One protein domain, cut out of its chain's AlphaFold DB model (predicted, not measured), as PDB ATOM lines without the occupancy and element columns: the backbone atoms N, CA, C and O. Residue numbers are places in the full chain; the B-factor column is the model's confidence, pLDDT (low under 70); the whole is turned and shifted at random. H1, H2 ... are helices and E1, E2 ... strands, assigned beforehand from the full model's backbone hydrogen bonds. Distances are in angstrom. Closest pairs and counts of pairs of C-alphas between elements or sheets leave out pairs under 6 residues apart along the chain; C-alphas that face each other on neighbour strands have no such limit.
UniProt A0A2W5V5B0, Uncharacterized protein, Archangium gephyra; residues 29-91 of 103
ATOM      1  N   GLU A  29     166.567 157.822 172.510       96.19
ATOM      2  CA  GLU A  29     165.502 157.495 173.458       96.19
ATOM      3  C   GLU A  29     164.107 157.709 172.877       96.19
ATOM      4  O   GLU A  29     163.236 156.870 173.060       96.19
ATOM      5  N   TRP A  30     163.888 158.784 172.110       94.50
ATOM      6  CA  TRP A  30     162.626 158.981 171.391       94.50
ATOM      7  C   TRP A  30     162.296 157.768 170.520       94.50
ATOM      8  O   TRP A  30     161.210 157.207 170.617       94.50
ATOM      9  N   ASN A  31     163.251 157.325 169.702       94.50
ATOM     10  CA  ASN A  31     163.043 156.176 168.824       94.50
ATOM     11  C   ASN A  31     162.819 154.879 169.618       94.50
ATOM     12  O   ASN A  31     161.977 154.076 169.226       94.50
ATOM     13  N   ALA A  32     163.529 154.692 170.735       95.12
ATOM     14  CA  ALA A  32     163.344 153.543 171.618       95.12
ATOM     15  C   ALA A  32     161.953 153.532 172.273       95.12
ATOM     16  O   ALA A  32     161.288 152.503 172.257       95.12
ATOM     17  N   ALA A  33     161.472 154.679 172.762       95.25
ATOM     18  CA  ALA A  33     160.158 154.805 173.385       95.25
ATOM     19  C   ALA A  33     159.023 154.452 172.409       95.25
ATOM     20  O   ALA A  33     158.127 153.682 172.750       95.25
ATOM     21  N   TRP A  34     159.084 154.968 171.177       93.94
ATOM     22  CA  TRP A  34     158.100 154.647 170.136       93.94
ATOM     23  C   TRP A  34     158.189 153.194 169.663       93.94
ATOM     24  O   TRP A  34     157.160 152.581 169.393       93.94
ATOM     25  N   LYS A  35     159.398 152.624 169.598       93.44
ATOM     26  CA  LYS A  35     159.582 151.199 169.299       93.44
ATOM     27  C   LYS A  35     158.958 150.321 170.390       93.44
ATOM     28  O   LYS A  35     158.192 149.423 170.066       93.44
ATOM     29  N   GLY A  36     159.222 150.621 171.661       94.44
ATOM     30  CA  GLY A  36     158.658 149.877 172.789       94.44
ATOM     31  C   GLY A  36     157.138 150.021 172.910       94.44
ATOM     32  O   GLY A  36     156.475 149.087 173.353       94.44
ATOM     33  N   LEU A  37     156.563 151.151 172.476       94.06
ATOM     34  CA  LEU A  37     155.110 151.290 172.343       94.06
ATOM     35  C   LEU A  37     154.565 150.278 171.327       94.06
ATOM     36  O   LEU A  37     153.688 149.496 171.682       94.06
ATOM     37  N   ALA A  38     155.119 150.265 170.111       92.38
ATOM     38  CA  ALA A  38     154.685 149.368 169.040       92.38
ATOM     39  C   ALA A  38     154.837 147.886 169.424       92.38
ATOM     40  O   ALA A  38     153.928 147.093 169.202       92.38
ATOM     41  N   GLU A  39     155.946 147.514 170.069       92.12
ATOM     42  CA  GLU A  39     156.158 146.150 170.580       92.12
ATOM     43  C   GLU A  39     155.120 145.756 171.641       92.12
ATOM     44  O   GLU A  39     154.703 144.601 171.699       92.12
ATOM     45  N   LYS A  40     154.691 146.704 172.480       92.44
ATOM     46  CA  LYS A  40     153.759 146.442 173.582       92.44
ATOM     47  C   LYS A  40     152.297 146.408 173.146       92.44
ATOM     48  O   LYS A  40     151.517 145.674 173.751       92.44
ATOM     49  N   THR A  41     151.912 147.207 172.154       91.25
ATOM     50  CA  THR A  41     150.524 147.265 171.664       91.25
ATOM     51  C   THR A  41     150.281 146.361 170.460       91.25
ATOM     52  O   THR A  41     149.144 145.961 170.231       91.25
ATOM     53  N   GLY A  42     151.330 146.008 169.711       88.62
ATOM     54  CA  GLY A  42     151.206 145.327 168.424       88.62
ATOM     55  C   GLY A  42     150.772 146.256 167.285       88.62
ATOM     56  O   GLY A  42     150.506 145.774 166.183       88.62
ATOM     57  N   ASP A  43     150.706 147.571 167.517       87.12
ATOM     58  CA  ASP A  43     150.356 148.531 166.472       87.12
ATOM     59  C   ASP A  43     151.520 148.656 165.482       87.12
ATOM     60  O   ASP A  43     152.601 149.149 165.808       87.12
ATOM     61  N   ALA A  44     151.295 148.196 164.249       60.22
ATOM     62  CA  ALA A  44     152.320 148.134 163.207       60.22
ATOM     63  C   ALA A  44     152.735 149.511 162.655       60.22
ATOM     64  O   ALA A  44     153.749 149.608 161.963       60.22
ATOM     65  N   ASP A  45     151.974 150.570 162.946       54.84
ATOM     66  CA  ASP A  45     152.199 151.901 162.388       54.84
ATOM     67  C   ASP A  45     152.227 152.984 163.471       54.84
ATOM     68  O   ASP A  45     151.529 152.899 164.482       54.84
ATOM     69  N   LYS A  46     153.033 154.029 163.246       55.75
ATOM     70  CA  LYS A  46     153.526 154.994 164.258       55.75
ATOM     71  C   LYS A  46     152.454 155.829 164.966       55.75
ATOM     72  O   LYS A  46     152.792 156.724 165.735       55.75
ATOM     73  N   THR A  47     151.180 155.587 164.702       64.19
ATOM     74  CA  THR A  47     150.093 156.410 165.216       64.19
ATOM     75  C   THR A  47     148.803 155.675 165.542       64.19
ATOM     76  O   THR A  47     147.968 156.317 166.163       64.19
ATOM     77  N   ALA A  48     148.635 154.391 165.192       81.38
ATOM     78  CA  ALA A  48     147.352 153.685 165.330       81.38
ATOM     79  C   ALA A  48     146.153 154.587 164.962       81.38
ATOM     80  O   ALA A  48     145.247 154.775 165.762       81.38
ATOM     81  N   LEU A  49     146.186 155.207 163.775       89.62
ATOM     82  CA  LEU A  49     145.199 156.214 163.386       89.62
ATOM     83  C   LEU A  49     143.776 155.665 163.496       89.62
ATOM     84  O   LEU A  49     143.417 154.697 162.823       89.62
ATOM     85  N   ASN A  50     142.940 156.337 164.280       89.62
ATOM     86  CA  ASN A  50     141.512 156.082 164.253       89.62
ATOM     87  C   ASN A  50     140.873 156.862 163.088       89.62
ATOM     88  O   ASN A  50     140.853 158.094 163.128       89.62
ATOM     89  N   PRO A  51     140.313 156.193 162.061       88.56
ATOM     90  CA  PRO A  51     139.790 156.867 160.870       88.56
ATOM     91  C   PRO A  51     138.541 157.717 161.146       88.56
ATOM     92  O   PRO A  51     138.219 158.605 160.364       88.56
ATOM     93  N   ARG A  52     137.832 157.457 162.250       90.25
ATOM     94  CA  ARG A  52     136.611 158.176 162.633       90.25
ATOM     95  C   ARG A  52     136.923 159.492 163.339       90.25
ATOM     96  O   ARG A  52     136.248 160.484 163.086       90.25
ATOM     97  N   SER A  53     137.907 159.503 164.233       91.06
ATOM     98  CA  SER A  53     138.259 160.690 165.027       91.06
ATOM     99  C   SER A  53     139.510 161.420 164.541       91.06
ATOM    100  O   SER A  53     139.733 162.558 164.944       91.06
ATOM    101  N   GLY A  54     140.330 160.791 163.698       90.56
ATOM    102  CA  GLY A  54     141.640 161.309 163.293       90.56
ATOM    103  C   GLY A  54     142.689 161.263 164.412       90.56
ATOM    104  O   GLY A  54     143.781 161.808 164.257       90.56
ATOM    105  N   GLU A  55     142.361 160.652 165.551       92.31
ATOM    106  CA  GLU A  55     143.239 160.585 166.713       92.31
ATOM    107  C   GLU A  55     144.333 159.540 166.528       92.31
ATOM    108  O   GLU A  55     144.161 158.532 165.839       92.31
ATOM    109  N   VAL A  56     145.453 159.810 167.186       93.19
ATOM    110  CA  VAL A  56     146.672 159.013 167.122       93.19
ATOM    111  C   VAL A  56     147.303 158.886 168.504       93.19
ATOM    112  O   VAL A  56     146.965 159.638 169.429       93.19
ATOM    113  N   TRP A  57     148.275 157.987 168.648       94.31
ATOM    114  CA  TRP A  57     149.144 157.961 169.823       94.31
ATOM    115  C   TRP A  57     149.848 159.311 170.041       94.31
ATOM    116  O   TRP A  57     150.449 159.893 169.141       94.31
ATOM    117  N   GLN A  58     149.804 159.793 171.280       93.38
ATOM    118  CA  GLN A  58     150.429 161.032 171.738       93.38
ATOM    119  C   GLN A  58     151.424 160.700 172.844       93.38
ATOM    120  O   GLN A  58     151.068 160.049 173.828       93.38
ATOM    121  N   TYR A  59     152.662 161.168 172.708       93.44
ATOM    122  CA  TYR A  59     153.633 161.115 173.794       93.44
ATOM    123  C   TYR A  59     153.277 162.169 174.851       93.44
ATOM    124  O   TYR A  59     153.121 163.348 174.534       93.44
ATOM    125  N   MET A  60     153.128 161.732 176.099       94.50
ATOM    126  CA  MET A  60     152.624 162.561 177.197       94.50
ATOM    127  C   MET A  60     153.733 163.052 178.130       94.50
ATOM    128  O   MET A  60     153.553 164.064 178.803       94.50
ATOM    129  N   GLY A  61     154.879 162.371 178.148       93.12
ATOM    130  CA  GLY A  61     156.015 162.708 179.001       93.12
ATOM    131  C   GLY A  61     156.653 161.479 179.639       93.12
ATOM    132  O   GLY A  61     156.165 160.352 179.512       93.12
ATOM    133  N   SER A  62     157.761 161.711 180.329       94.56
ATOM    134  CA  SER A  62     158.497 160.721 181.104       94.56
ATOM    135  C   SER A  62     158.368 161.006 182.589       94.56
ATOM    136  O   SER A  62     158.517 162.148 183.027       94.56
ATOM    137  N   GLU A  63     158.178 159.958 183.377       92.81
ATOM    138  CA  GLU A  63     158.055 160.042 184.828       92.81
ATOM    139  C   GLU A  63     159.006 159.057 185.498       92.81
ATOM    140  O   GLU A  63     159.205 157.936 185.025       92.81
ATOM    141  N   LYS A  64     159.587 159.462 186.631       91.38
ATOM    142  CA  LYS A  64     160.393 158.556 187.448       91.38
ATOM    143  C   LYS A  64     159.471 157.701 188.311       91.38
ATOM    144  O   LYS A  64     158.756 158.227 189.163       91.38
ATOM    145  N   ARG A  65     159.520 156.387 188.114       88.31
ATOM    146  CA  ARG A  65     158.802 155.366 188.888       88.31
ATOM    147  C   ARG A  65     159.784 154.562 189.752       88.31
ATOM    148  O   ARG A  65     160.996 154.670 189.560       88.31
ATOM    149  N   PRO A  66     159.309 153.743 190.714       88.69
ATOM    150  CA  PRO A  66     160.195 152.982 191.600       88.69
ATOM    151  C   PRO A  66     161.194 152.062 190.881       88.69
ATOM    152  O   PRO A  66     162.271 151.816 191.410       88.69
ATOM    153  N   ARG A  67     160.852 151.573 189.681       87.81
ATOM    154  CA  ARG A  67     161.691 150.661 188.883       87.81
ATOM    155  C   ARG A  67     162.561 151.356 187.832       87.81
ATOM    156  O   ARG A  67     163.299 150.679 187.134       87.81
ATOM    157  N   GLY A  68     162.483 152.681 187.710       91.62
ATOM    158  CA  GLY A  68     163.183 153.429 186.666       91.62
ATOM    159  C   GLY A  68     162.314 154.510 186.042       91.62
ATOM    160  O   GLY A  68     161.257 154.863 186.563       91.62
ATOM    161  N   TRP A  69     162.783 155.073 184.935       94.75
ATOM    162  CA  TRP A  69     161.993 156.015 184.152       94.75
ATOM    163  C   TRP A  69     161.022 155.273 183.238       94.75
ATOM    164  O   TRP A  69     161.366 154.243 182.666       94.75
ATOM    165  N   GLU A  70     159.819 155.815 183.088       96.12
ATOM    166  CA  GLU A  70     158.824 155.319 182.141       96.12
ATOM    167  C   GLU A  70     158.306 156.457 181.263       96.12
ATOM    168  O   GLU A  70     158.081 157.573 181.730       96.12
ATOM    169  N   HIS A  71     158.097 156.150 179.988       95.44
ATOM    170  CA  HIS A  71     157.497 156.997 178.970       95.44
ATOM    171  C   HIS A  71     156.008 156.706 178.875       95.44
ATOM    172  O   HIS A  71     155.604 155.564 178.665       95.44
ATOM    173  N   SER A  72     155.195 157.743 179.011       95.12
ATOM    174  CA  SER A  72     153.743 157.640 178.945       95.12
ATOM    175  C   SER A  72     153.226 158.051 177.570       95.12
ATOM    176  O   SER A  72     153.613 159.081 177.011       95.12
ATOM    177  N   PHE A  73     152.318 157.241 177.042       95.19
ATOM    178  CA  PHE A  73     151.616 157.459 175.788       95.19
ATOM    179  C   PHE A  73     150.113 157.429 176.025       95.19
ATOM    180  O   PHE A  73     149.620 156.719 176.906       95.19
ATOM    181  N   ARG A  74     149.379 158.194 175.219       95.50
ATOM    182  CA  ARG A  74     147.919 158.222 175.231       95.50
ATOM    183  C   ARG A  74     147.370 158.119 173.820       95.50
ATOM    184  O   ARG A  74     147.755 158.910 172.968       95.50
ATOM    185  N   HIS A  75     146.392 157.247 173.627       94.94
ATOM    186  CA  HIS A  75     145.482 157.296 172.492       94.94
ATOM    187  C   HIS A  75     144.135 157.810 172.992       94.94
ATOM    188  O   HIS A  75     143.615 157.299 173.983       94.94
ATOM    189  N   ARG A  76     143.569 158.856 172.380       95.62
ATOM    190  CA  ARG A  76     142.301 159.431 172.871       95.62
ATOM    191  C   ARG A  76     141.070 158.611 172.486       95.62
ATOM    192  O   ARG A  76     140.117 158.624 173.258       95.62
ATOM    193  N   ASP A  77     141.129 157.919 171.353       94.44
ATOM    194  CA  ASP A  77     140.066 157.059 170.811       94.44
ATOM    195  C   ASP A  77     140.706 155.921 169.995       94.44
ATOM    196  O   ASP A  77     140.905 156.063 168.796       94.44
ATOM    197  N   HIS A  78     141.204 154.869 170.649       93.12
ATOM    198  CA  HIS A  78     142.027 153.828 170.007       93.12
ATOM    199  C   HIS A  78     141.216 153.017 168.986       93.12
ATOM    200  O   HIS A  78     140.101 152.620 169.313       93.12
ATOM    201  N   PRO A  79     141.731 152.720 167.779       90.69
ATOM    202  CA  PRO A  79     140.936 152.091 166.719       90.69
ATOM    203  C   PRO A  79     140.394 150.704 167.092       90.69
ATOM    204  O   PRO A  79     139.312 150.335 166.647       90.69
ATOM    205  N   SER A  80     141.115 149.937 167.918       89.25
ATOM    206  CA  SER A  80     140.669 148.597 168.328       89.25
ATOM    207  C   SER A  80     139.705 148.587 169.517       89.25
ATOM    208  O   SER A  80     138.886 147.678 169.612       89.25
ATOM    209  N   THR A  81     139.777 149.571 170.420       88.94
ATOM    210  CA  THR A  81     138.942 149.602 171.637       88.94
ATOM    211  C   THR A  81     137.849 150.664 171.589       88.94
ATOM    212  O   THR A  81     136.917 150.598 172.377       88.94
ATOM    213  N   ASN A  82     137.940 151.632 170.671       89.62
ATOM    214  CA  ASN A  82     137.108 152.839 170.601       89.62
ATOM    215  C   ASN A  82     137.083 153.651 171.909       89.62
ATOM    216  O   ASN A  82     136.132 154.377 172.194       89.62
ATOM    217  N   GLU A  83     138.137 153.524 172.714       93.50
ATOM    218  CA  GLU A  83     138.251 154.146 174.027       93.50
ATOM    219  C   GLU A  83     139.593 154.857 174.192       93.50
ATOM    220  O   GLU A  83     140.535 154.696 173.408       93.50
ATOM    221  N   ARG A  84     139.700 155.655 175.256       96.00
ATOM    222  CA  ARG A  84     140.970 156.259 175.648       96.00
ATOM    223  C   ARG A  84     141.875 155.205 176.277       96.00
ATOM    224  O   ARG A  84     141.532 154.637 177.307       96.00
ATOM    225  N   VAL A  85     143.076 155.045 175.729       95.00
ATOM    226  CA  VAL A  85     144.073 154.075 176.202       95.00
ATOM    227  C   VAL A  85     145.338 154.800 176.653       95.00
ATOM    228  O   VAL A  85     145.768 155.771 176.027       95.00
ATOM    229  N   TYR A  86     145.937 154.321 177.745       95.50
ATOM    230  CA  TYR A  86     147.237 154.767 178.236       95.50
ATOM    231  C   TYR A  86     148.219 153.604 178.247       95.50
ATOM    232  O   TYR A  86     147.882 152.509 178.694       95.50
ATOM    233  N   VAL A  87     149.439 153.858 177.783       94.94
ATOM    234  CA  VAL A  87     150.516 152.866 177.769       94.94
ATOM    235  C   VAL A  87     151.771 153.483 178.360       94.94
ATOM    236  O   VAL A  87     152.122 154.622 178.058       94.94
ATOM    237  N   TRP A  88     152.452 152.705 179.195       95.75
ATOM    238  CA  TRP A  88     153.752 153.049 179.758       95.75
ATOM    239  C   TRP A  88     154.816 152.121 179.191       95.75
ATOM    240  O   TRP A  88     154.644 150.896 179.195       95.75
ATOM    241  N   VAL A  89     155.904 152.707 178.709       95.44
ATOM    242  CA  VAL A  89     157.067 152.020 178.143       95.44
ATOM    243  C   VAL A  89     158.262 152.334 179.032       95.44
ATOM    244  O   VAL A  89     158.474 153.495 179.375       95.44
ATOM    245  N   ALA A  90     159.025 151.323 179.438       97.00
ATOM    246  CA  ALA A  90     160.236 151.555 180.222       97.00
ATOM    247  C   ALA A  90     161.255 152.350 179.390       97.00
ATOM    248  O   ALA A  90     161.401 152.106 178.192       97.00
ATOM    249  N   ALA A  91     161.938 153.300 180.024       96.94
ATOM    250  CA  ALA A  91     163.088 153.956 179.419       96.94
ATOM    251  C   ALA A  91     164.238 152.957 179.239       96.94
ATOM    252  O   ALA A  91     164.300 151.938 179.935       96.94
TER     253      ALA A  91
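AT A GLANCE: This is residues 29 to 91 of the 103 residues of an uncharacterized protein of Archangium gephyra (UniProt A0A2W5V5B0). A three-stranded sheet of E1, E2 and E3 forms a wall, with the one helix, H1, lying across one of its faces and no named helix over the other. A long link, residues 42 to 57, leads from the helix layer to E1, and its bend near Arg 52 and the E1 to E2 turn at Pro 66 lie at the far ends of the long axis. The printed part has 63 residues, in the order H1, E1, E2, E3; the sheet order is E1, E2, E3, antiparallel, and the class is mixed. It is compact, with a radius of gyration of the C-alphas of 11.6 A, yet elongated, spanning 37 by 19 by 15 A.

HOW THE PARTS SIT: E1, residues 58 to 65, E2, residues 68 to 75, and E3, residues 85 to 90, make a meander, each strand the antiparallel neighbour of the one before. E1 and E2 form a hairpin, with N 60 and O 72 within hydrogen-bond range at 2.8 A. E2 and E3 form another, with N 73 and O 87 at 2.8 A. The sheet is only just strongly twisted, its C-alphas up to 4.3 A off the best plane. H1, residues 29 to 41, is on one face, giving two layers, a helix over a sheet, at a height over the sheet of 8.3 A. It lies over E2 and E3 and runs only just across the strands, at 60.3 degrees to E2 on the local plane. The closest C-alphas of H1 and E3 are those of Gly 36 and Val 89, 6.0 A apart. In H1 every O i to N i+4 pair is within hydrogen-bond range.

IN THESE COORDINATES: E2 is 23.0 A long, E1 19.9 A, H1 18.2 A and E3 16.8 A. H1 begins at C-alpha 29 (165.502, 157.495, 173.458), and E3 ends at C-alpha 90 (160.236, 151.555, 180.222).

THE WHOLE: The C-alphas of Arg 52 and Pro 66 are the farthest apart, 37.7 A. The printed part has no cut. The link H1 to E1 is long. Residues 44 to 47 are under pLDDT 70.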